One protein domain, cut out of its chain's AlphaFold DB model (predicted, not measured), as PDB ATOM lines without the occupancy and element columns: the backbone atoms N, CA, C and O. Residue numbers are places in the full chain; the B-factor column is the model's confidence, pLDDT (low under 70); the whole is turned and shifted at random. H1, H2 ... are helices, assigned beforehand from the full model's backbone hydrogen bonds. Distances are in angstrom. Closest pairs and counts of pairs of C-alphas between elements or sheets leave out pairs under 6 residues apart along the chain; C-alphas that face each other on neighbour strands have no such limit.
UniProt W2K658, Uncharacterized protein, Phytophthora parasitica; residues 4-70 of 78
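What this domain is: This is residues 4 to 70 of the 78 residues of an uncharacterized protein of Phytophthora parasitica (UniProt W2K658). Two helices about perpendicular to each other, H1 and H3, meet through the later part of H1 and the early part of H3. The short H2 touches neither of them, and residues 61 to 70, which include H4, stick out as a free arm that adds to the length. The printed part has 67 residues with four named helices, H1 H2 H3 H4 along the chain, and no named strand; the class is all helix. The whole is loose, with a radius of gyration of the C-alphas of 15.3 A and spans of 50 by 21 by 18 A.

How they stand to each other: H1, residues 4 to 18, touches H3, residues 38 to 50, with residues 13 to 17 alone, and H3 touches H1 with residues 40 to 44 alone. Their closest C-alphas, those of Lys 17 and Asp 40, are 6.4 A apart. Their lines stand about perpendicular, at 78 degrees. H2, residues 30 to 34, is apart from H1 and from H3. H4, residues 61 to 68, is apart from H1, H2 and H3. Every O i to N i+4 pair is within hydrogen-bond range in H1, H2 and H3, and 3 of 4 are in H4.

Where its parts are: H1 is the longest helix by residues and runs 21.1 A from C-alpha 4 at (323.634, 263.597, 89.892) to C-alpha 18. H3 runs 17.9 A and begins at C-alpha 38 at (330.634, 266.087, 67.530). H2 measures 6.1 A. H4 measures 11.2 A and ends at C-alpha 68 at (334.842, 237.557, 59.835).

The domain as a whole: The C-alphas of Asp 25 and Lys 70, the two farthest apart, are 50.6 A apart. Without residues 61 to 70 the body spans 38 by 20 by 18 A. The link from H1 to H2 is long, with 11 residues. The printed part has no cut. Its mean pLDDT is 83.3, and residues 59 to 70 are under 70.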
ATOM      1  N   LYS A   4     322.253 263.837  89.449       80.06
ATOM      2  CA  LYS A   4     323.634 263.597  89.892       80.06
ATOM      3  C   LYS A   4     324.459 262.847  88.840       80.06
ATOM      4  O   LYS A   4     325.609 263.197  88.601       80.06
ATOM      5  N   ARG A   5     323.861 261.857  88.164       84.81
ATOM      6  CA  ARG A   5     324.543 261.057  87.133       84.81
ATOM      7  C   ARG A   5     324.838 261.889  85.889       84.81
ATOM      8  O   ARG A   5     325.939 261.820  85.368       84.81
ATOM      9  N   TYR A   6     323.875 262.692  85.443       85.81
ATOM     10  CA  TYR A   6     324.066 263.580  84.295       85.81
ATOM     11  C   TYR A   6     325.193 264.596  84.535       85.81
ATOM     12  O   TYR A   6     326.077 264.734  83.696       85.81
ATOM     13  N   LYS A   7     325.218 265.233  85.715       86.94
ATOM     14  CA  LYS A   7     326.297 266.159  86.088       86.94
ATOM     15  C   LYS A   7     327.668 265.481  86.133       86.94
ATOM     16  O   LYS A   7     328.617 266.032  85.593       86.94
ATOM     17  N   SER A   8     327.757 264.278  86.706       89.56
ATOM     18  CA  SER A   8     329.008 263.500  86.729       89.56
ATOM     19  C   SER A   8     329.529 263.225  85.317       89.56
ATOM     20  O   SER A   8     330.697 263.461  85.035       89.56
ATOM     21  N   ILE A   9     328.642 262.796  84.414       90.94
ATOM     22  CA  ILE A   9     328.968 262.500  83.012       90.94
ATOM     23  C   ILE A   9     329.476 263.757  82.294       90.94
ATOM     24  O   ILE A   9     330.484 263.688  81.598       90.94
ATOM     25  N   ILE A  10     328.813 264.904  82.476       92.00
ATOM     26  CA  ILE A  10     329.284 266.169  81.894       92.00
ATOM     27  C   ILE A  10     330.640 266.575  82.475       92.00
ATOM     28  O   ILE A  10     331.505 267.012  81.726       92.00
ATOM     29  N   CYS A  11     330.850 266.421  83.782       93.06
ATOM     30  CA  CYS A  11     332.111 266.776  84.428       93.06
ATOM     31  C   CYS A  11     333.285 265.930  83.898       93.06
ATOM     32  O   CYS A  11     334.333 266.472  83.542       93.06
ATOM     33  N   GLU A  12     333.084 264.615  83.756       93.50
ATOM     34  CA  GLU A  12     334.048 263.702  83.126       93.50
ATOM     35  C   GLU A  12     334.340 264.096  81.673       93.50
ATOM     36  O   GLU A  12     335.500 264.174  81.268       93.50
ATOM     37  N   PHE A  13     333.295 264.380  80.894       94.62
ATOM     38  CA  PHE A  13     333.433 264.780  79.497       94.62
ATOM     39  C   PHE A  13     334.203 266.096  79.339       94.62
ATOM     40  O   PHE A  13     335.135 266.184  78.542       94.62
ATOM     41  N   MET A  14     333.856 267.115  80.124       94.88
ATOM     42  CA  MET A  14     334.530 268.414  80.077       94.88
ATOM     43  C   MET A  14     335.983 268.306  80.538       94.88
ATOM     44  O   MET A  14     336.851 268.960  79.959       94.88
ATOM     45  N   THR A  15     336.263 267.442  81.519       93.94
ATOM     46  CA  THR A  15     337.636 267.137  81.944       93.94
ATOM     47  C   THR A  15     338.451 266.551  80.797       93.94
ATOM     48  O   THR A  15     339.567 267.002  80.550       93.94
ATOM     49  N   PHE A  16     337.878 265.605  80.049       94.12
ATOM     50  CA  PHE A  16     338.509 265.050  78.853       94.12
ATOM     51  C   PHE A  16     338.729 266.114  77.763       94.12
ATOM     52  O   PHE A  16     339.827 266.209  77.221       94.12
ATOM     53  N   LYS A  17     337.714 266.937  77.468       93.69
ATOM     54  CA  LYS A  17     337.772 267.954  76.405       93.69
ATOM     55  C   LYS A  17     338.833 269.029  76.667       93.69
ATOM     56  O   LYS A  17     339.544 269.421  75.747       93.69
ATOM     57  N   VAL A  18     338.901 269.545  77.896       92.50
ATOM     58  CA  VAL A  18     339.773 270.679  78.259       92.50
ATOM     59  C   VAL A  18     341.132 270.207  78.797       92.50
ATOM     60  O   VAL A  18     342.076 270.988  78.855       92.50
ATOM     61  N   GLY A  19     341.250 268.933  79.186       91.19
ATOM     62  CA  GLY A  19     342.456 268.388  79.816       91.19
ATOM     63  C   GLY A  19     342.665 268.870  81.255       91.19
ATOM     64  O   GLY A  19     343.775 268.798  81.773       91.19
ATOM     65  N   HIS A  20     341.614 269.382  81.903       90.25
ATOM     66  CA  HIS A  20     341.658 269.941  83.254       90.25
ATOM     67  C   HIS A  20     340.523 269.379  84.111       90.25
ATOM     68  O   HIS A  20     339.375 269.342  83.677       90.25
ATOM     69  N   THR A  21     340.823 268.975  85.345       91.44
ATOM     70  CA  THR A  21     339.838 268.405  86.275       91.44
ATOM     71  C   THR A  21     338.924 269.470  86.865       91.44
ATOM     72  O   THR A  21     339.392 270.462  87.419       91.44
ATOM     73  N   PHE A  22     337.618 269.240  86.826       89.69
ATOM     74  CA  PHE A  22     336.630 270.117  87.454       89.69
ATOM     75  C   PHE A  22     336.172 269.568  88.812       89.69
ATOM     76  O   PHE A  22     336.186 268.359  89.047       89.69
ATOM     77  N   ALA A  23     335.727 270.450  89.710       88.12
ATOM     78  CA  ALA A  23     335.046 270.028  90.931       88.12
ATOM     79  C   ALA A  23     333.687 269.388  90.586       88.12
ATOM     80  O   ALA A  23     333.048 269.767  89.601       88.12
ATOM     81  N   ALA A  24     333.221 268.430  91.390       79.44
ATOM     82  CA  ALA A  24     332.000 267.664  91.103       79.44
ATOM     83  C   ALA A  24     330.715 268.522  91.042       79.44
ATOM     84  O   ALA A  24     329.711 268.110  90.456       79.44
ATOM     85  N   ASP A  25     330.743 269.708  91.644       82.75
ATOM     86  CA  ASP A  25     329.668 270.696  91.693       82.75
ATOM     87  C   ASP A  25     329.843 271.845  90.686       82.75
ATOM     88  O   ASP A  25     329.021 272.763  90.666       82.75
ATOM     89  N   THR A  26     330.856 271.770  89.816       88.56
ATOM     90  CA  THR A  26     331.118 272.791  88.794       88.56
ATOM     91  C   THR A  26     329.880 273.024  87.933       88.56
ATOM     92  O   THR A  26     329.298 272.097  87.362       88.56
ATOM     93  N   ILE A  27     329.492 274.292  87.821       89.00
ATOM     94  CA  ILE A  27     328.435 274.741  86.921       89.00
ATOM     95  C   ILE A  27     329.104 275.234  85.644       89.00
ATOM     96  O   ILE A  27     329.805 276.244  85.647       89.00
ATOM     97  N   PHE A  28     328.892 274.510  84.549       89.56
ATOM     98  CA  PHE A  28     329.369 274.922  83.234       89.56
ATOM     99  C   PHE A  28     328.476 276.034  82.689       89.56
ATOM    100  O   PHE A  28     327.248 275.934  82.741       89.56
ATOM    101  N   ASN A  29     329.095 277.097  82.176       91.38
ATOM    102  CA  ASN A  29     328.358 278.155  81.499       91.38
ATOM    103  C   ASN A  29     327.828 277.656  80.140       91.38
ATOM    104  O   ASN A  29     328.267 276.631  79.609       91.38
ATOM    105  N   GLN A  30     326.859 278.378  79.583       92.25
ATOM    106  CA  GLN A  30     326.210 277.974  78.341       92.25
ATOM    107  C   GLN A  30     327.176 277.983  77.148       92.25
ATOM    108  O   GLN A  30     327.142 277.053  76.349       92.25
ATOM    109  N   ASP A  31     328.083 278.956  77.061       93.75
ATOM    110  CA  ASP A  31     329.061 279.051  75.968       93.75
ATOM    111  C   ASP A  31     330.031 277.859  75.934       93.75
ATOM    112  O   ASP A  31     330.334 277.321  74.871       93.75
ATOM    113  N   MET A  32     330.462 277.372  77.100       90.19
ATOM    114  CA  MET A  32     331.297 276.175  77.229       90.19
ATOM    115  C   MET A  32     330.562 274.940  76.718       90.19
ATOM    116  O   MET A  32     331.155 274.132  76.006       90.19
ATOM    117  N   LEU A  33     329.275 274.801  77.043       91.06
ATOM    118  CA  LEU A  33     328.464 273.681  76.563       91.06
ATOM    119  C   LEU A  33     328.183 273.781  75.058       91.06
ATOM    120  O   LEU A  33     328.174 272.763  74.373       91.06
ATOM    121  N   LEU A  34     328.003 274.991  74.529       93.62
ATOM    122  CA  LEU A  34     327.818 275.223  73.093       93.62
ATOM    123  C   LEU A  34     329.107 275.023  72.282       93.62
ATOM    124  O   LEU A  34     329.036 274.730  71.094       93.62
ATOM    125  N   SER A  35     330.279 275.125  72.916       94.88
ATOM    126  CA  SER A  35     331.579 274.847  72.281       94.88
ATOM    127  C   SER A  35     331.870 273.353  72.067       94.88
ATOM    128  O   SER A  35     332.917 272.991  71.523       94.88
ATOM    129  N   ILE A  36     330.980 272.470  72.534       94.12
ATOM    130  CA  ILE A  36     331.109 271.024  72.376       94.12
ATOM    131  C   ILE A  36     330.819 270.650  70.922       94.12
ATOM    132  O   ILE A  36     329.730 270.896  70.405       94.12
ATOM    133  N   THR A  37     331.786 270.008  70.275       95.00
ATOM    134  CA  THR A  37     331.657 269.510  68.904       95.00
ATOM    135  C   THR A  37     331.318 268.020  68.883       95.00
ATOM    136  O   THR A  37     331.508 267.297  69.864       95.00
ATOM    137  N   SER A  38     330.835 267.526  67.741       93.75
ATOM    138  CA  SER A  38     330.634 266.087  67.530       93.75
ATOM    139  C   SER A  38     331.943 265.291  67.602       93.75
ATOM    140  O   SER A  38     331.927 264.150  68.065       93.75
ATOM    141  N   ASP A  39     333.067 265.890  67.198       94.56
ATOM    142  CA  ASP A  39     334.399 265.284  67.293       94.56
ATOM    143  C   ASP A  39     334.807 265.050  68.752       94.56
ATOM    144  O   ASP A  39     335.229 263.949  69.104       94.56
ATOM    145  N   ASP A  40     334.575 266.035  69.628       95.25
ATOM    146  CA  ASP A  40     334.855 265.896  71.062       95.25
ATOM    147  C   ASP A  40     334.104 264.693  71.658       95.25
ATOM    148  O   ASP A  40     334.677 263.894  72.402       95.25
ATOM    149  N   VAL A  41     332.822 264.540  71.304       94.12
ATOM    150  CA  VAL A  41     331.980 263.426  71.769       94.12
ATOM    151  C   VAL A  41     332.487 262.092  71.226       94.12
ATOM    152  O   VAL A  41     332.580 261.125  71.984       94.12
ATOM    153  N   CYS A  42     332.841 262.033  69.939       92.88
ATOM    154  CA  CYS A  42     333.371 260.828  69.304       92.88
ATOM    155  C   CYS A  42     334.675 260.377  69.976       92.88
ATOM    156  O   CYS A  42     334.785 259.237  70.428       92.88
ATOM    157  N   ARG A  43     335.629 261.298  70.136       94.00
ATOM    158  CA  ARG A  43     336.927 261.032  70.767       94.00
ATOM    159  C   ARG A  43     336.780 260.625  72.230       94.00
ATOM    160  O   ARG A  43     337.481 259.724  72.685       94.00
ATOM    161  N   TRP A  44     335.843 261.222  72.963       95.25
ATOM    162  CA  TRP A  44     335.573 260.807  74.338       95.25
ATOM    163  C   TRP A  44     334.991 259.395  74.416       95.25
ATOM    164  O   TRP A  44     335.444 258.581  75.223       95.25
ATOM    165  N   MET A  45     334.019 259.073  73.560       93.06
ATOM    166  CA  MET A  45     333.445 257.726  73.491       93.06
ATOM    167  C   MET A  45     334.498 256.686  73.103       93.06
ATOM    168  O   MET A  45     334.558 255.626  73.728       93.06
ATOM    169  N   ASN A  46     335.370 257.007  72.145       91.44
ATOM    170  CA  ASN A  46     336.489 256.151  71.763       91.44
ATOM    171  C   ASN A  46     337.445 255.925  72.936       91.44
ATOM    172  O   ASN A  46     337.757 254.781  73.253       91.44
ATOM    173  N   SER A  47     337.829 256.988  73.647       92.12
ATOM    174  CA  SER A  47     338.697 256.877  74.821       92.12
ATOM    175  C   SER A  47     338.077 255.992  75.908       92.12
ATOM    176  O   SER A  47     338.775 255.182  76.513       92.12
ATOM    177  N   ARG A  48     336.757 256.058  76.111       91.00
ATOM    178  CA  ARG A  48     336.056 255.184  77.066       91.00
ATOM    179  C   ARG A  48     335.970 253.725  76.621       91.00
ATOM    180  O   ARG A  48     335.967 252.848  77.479       91.00
ATOM    181  N   ALA A  49     335.835 253.473  75.322       88.75
ATOM    182  CA  ALA A  49     335.660 252.128  74.779       88.75
ATOM    183  C   ALA A  49     336.995 251.403  74.543       88.75
ATOM    184  O   ALA A  49     337.094 250.207  74.806       88.75
ATOM    185  N   PHE A  50     338.011 252.127  74.069       86.62
ATOM    186  CA  PHE A  50     339.279 251.574  73.581       86.62
ATOM    187  C   PHE A  50     340.503 252.049  74.372       86.62
ATOM    188  O   PHE A  50     341.605 251.576  74.121       86.62
ATOM    189  N   GLY A  51     340.345 252.997  75.302       89.56
ATOM    190  CA  GLY A  51     341.468 253.641  75.992       89.56
ATOM    191  C   GLY A  51     342.198 254.698  75.152       89.56
ATOM    192  O   GLY A  51     343.029 255.423  75.688       89.56
ATOM    193  N   ASP A  52     341.851 254.833  73.869       87.94
ATOM    194  CA  ASP A  52     342.456 255.765  72.914       87.94
ATOM    195  C   ASP A  52     341.366 256.658  72.287       87.94
ATOM    196  O   ASP A  52     340.364 256.132  71.797       87.94
ATOM    197  N   PRO A  53     341.498 257.999  72.306       89.88
ATOM    198  CA  PRO A  53     340.563 258.894  71.625       89.88
ATOM    199  C   PRO A  53     340.578 258.781  70.093       89.88
ATOM    200  O   PRO A  53     339.562 259.071  69.456       89.88
ATOM    201  N   ASN A  54     341.699 258.354  69.510       88.31
ATOM    202  CA  ASN A  54     341.916 258.208  68.073       88.31
ATOM    203  C   ASN A  54     342.381 256.776  67.748       88.31
ATOM    204  O   ASN A  54     343.488 256.590  67.236       88.31
ATOM    205  N   PRO A  55     341.545 255.761  68.030       83.00
ATOM    206  CA  PRO A  55     341.913 254.374  67.815       83.00
ATOM    207  C   PRO A  55     342.186 254.135  66.327       83.00
ATOM    208  O   PRO A  55     341.502 254.684  65.453       83.00
ATOM    209  N   THR A  56     343.179 253.293  66.036       79.00
ATOM    210  CA  THR A  56     343.475 252.857  64.668       79.00
ATOM    211  C   THR A  56     342.267 252.160  64.042       79.00
ATOM    212  O   THR A  56     341.368 251.678  64.737       79.00
ATOM    213  N   GLU A  57     342.221 252.101  62.708       70.94
ATOM    214  CA  GLU A  57     341.116 251.436  62.006       70.94
ATOM    215  C   GLU A  57     340.911 249.991  62.466       70.94
ATOM    216  O   GLU A  57     339.772 249.566  62.633       70.94
ATOM    217  N   ASP A  58     341.985 249.286  62.808       70.62
ATOM    218  CA  ASP A  58     341.945 247.903  63.296       70.62
ATOM    219  C   ASP A  58     341.268 247.740  64.665       70.62
ATOM    220  O   ASP A  58     340.765 246.663  64.984       70.62
ATOM    221  N   ALA A  59     341.218 248.805  65.470       64.81
ATOM    222  CA  ALA A  59     340.537 248.820  66.763       64.81
ATOM    223  C   ALA A  59     339.046 249.177  66.642       64.81
ATOM    224  O   ALA A  59     338.283 248.981  67.592       64.81
ATOM    225  N   LYS A  60     338.591 249.664  65.477       62.34
ATOM    226  CA  LYS A  60     337.163 249.889  65.242       62.34
ATOM    227  C   LYS A  60     336.455 248.537  65.089       62.34
ATOM    228  O   LYS A  60     336.833 247.729  64.240       62.34
ATOM    229  N   PRO A  61     335.362 248.286  65.832       58.31
ATOM    230  CA  PRO A  61     334.695 246.984  65.864       58.31
ATOM    231  C   PRO A  61     334.103 246.547  64.513       58.31
ATOM    232  O   PRO A  61     333.769 245.377  64.347       58.31
ATOM    233  N   TRP A  62     333.999 247.449  63.530       59.28
ATOM    234  CA  TRP A  62     333.582 247.100  62.171       59.28
ATOM    235  C   TRP A  62     334.682 246.432  61.331       59.28
ATOM    236  O   TRP A  62     334.364 245.778  60.335       59.28
ATOM    237  N   LEU A  63     335.966 246.565  61.695       52.28
ATOM    238  CA  LEU A  63     337.028 245.852  60.980       52.28
ATOM    239  C   LEU A  63     336.942 244.344  61.273       52.28
ATOM    240  O   LEU A  63     337.002 243.528  60.356       52.28
ATOM    241  N   GLY A  64     336.664 243.956  62.521       51.34
ATOM    242  CA  GLY A  64     336.458 242.551  62.895       51.34
ATOM    243  C   GLY A  64     335.309 241.869  62.138       51.34
ATOM    244  O   GLY A  64     335.422 240.699  61.774       51.34
ATOM    245  N   THR A  65     334.230 242.593  61.823       50.44
ATOM    246  CA  THR A  65     333.083 242.038  61.086       50.44
ATOM    247  C   THR A  65     333.327 241.900  59.584       50.44
ATOM    248  O   THR A  65     332.842 240.930  59.001       50.44
ATOM    249  N   GLN A  66     334.113 242.777  58.941       49.62
ATOM    250  CA  GLN A  66     334.446 242.599  57.517       49.62
ATOM    251  C   GLN A  66     335.433 241.447  57.275       49.62
ATOM    252  O   GLN A  66     335.352 240.790  56.237       49.62
ATOM    253  N   TYR A  67     336.349 241.179  58.215       47.06
ATOM    254  CA  TYR A  67     337.251 240.029  58.118       47.06
ATOM    255  C   TYR A  67     336.528 238.732  58.491       47.06
ATOM    256  O   TYR A  67     336.661 237.758  57.759       47.06
ATOM    257  N   ALA A  68     335.674 238.723  59.521       48.44
ATOM    258  CA  ALA A  68     334.842 237.557  59.835       48.44
ATOM    259  C   ALA A  68     333.903 237.169  58.674       48.44
ATOM    260  O   ALA A  68     333.725 235.987  58.400       48.44
ATOM    261  N   ALA A  69     333.366 238.148  57.934       49.19
ATOM    262  CA  ALA A  69     332.536 237.895  56.753       49.19
ATOM    263  C   ALA A  69     333.322 237.394  55.523       49.19
ATOM    264  O   ALA A  69     332.716 236.880  54.585       49.19
ATOM    265  N   LYS A  70     334.655 237.531  55.501       47.56
ATOM    266  CA  LYS A  70     335.516 237.076  54.393       47.56
ATOM    267  C   LYS A  70     336.181 235.716  54.633       47.56
ATOM    268  O   LYS A  70     336.759 235.175  53.695       47.56
TER     269      LYS A  70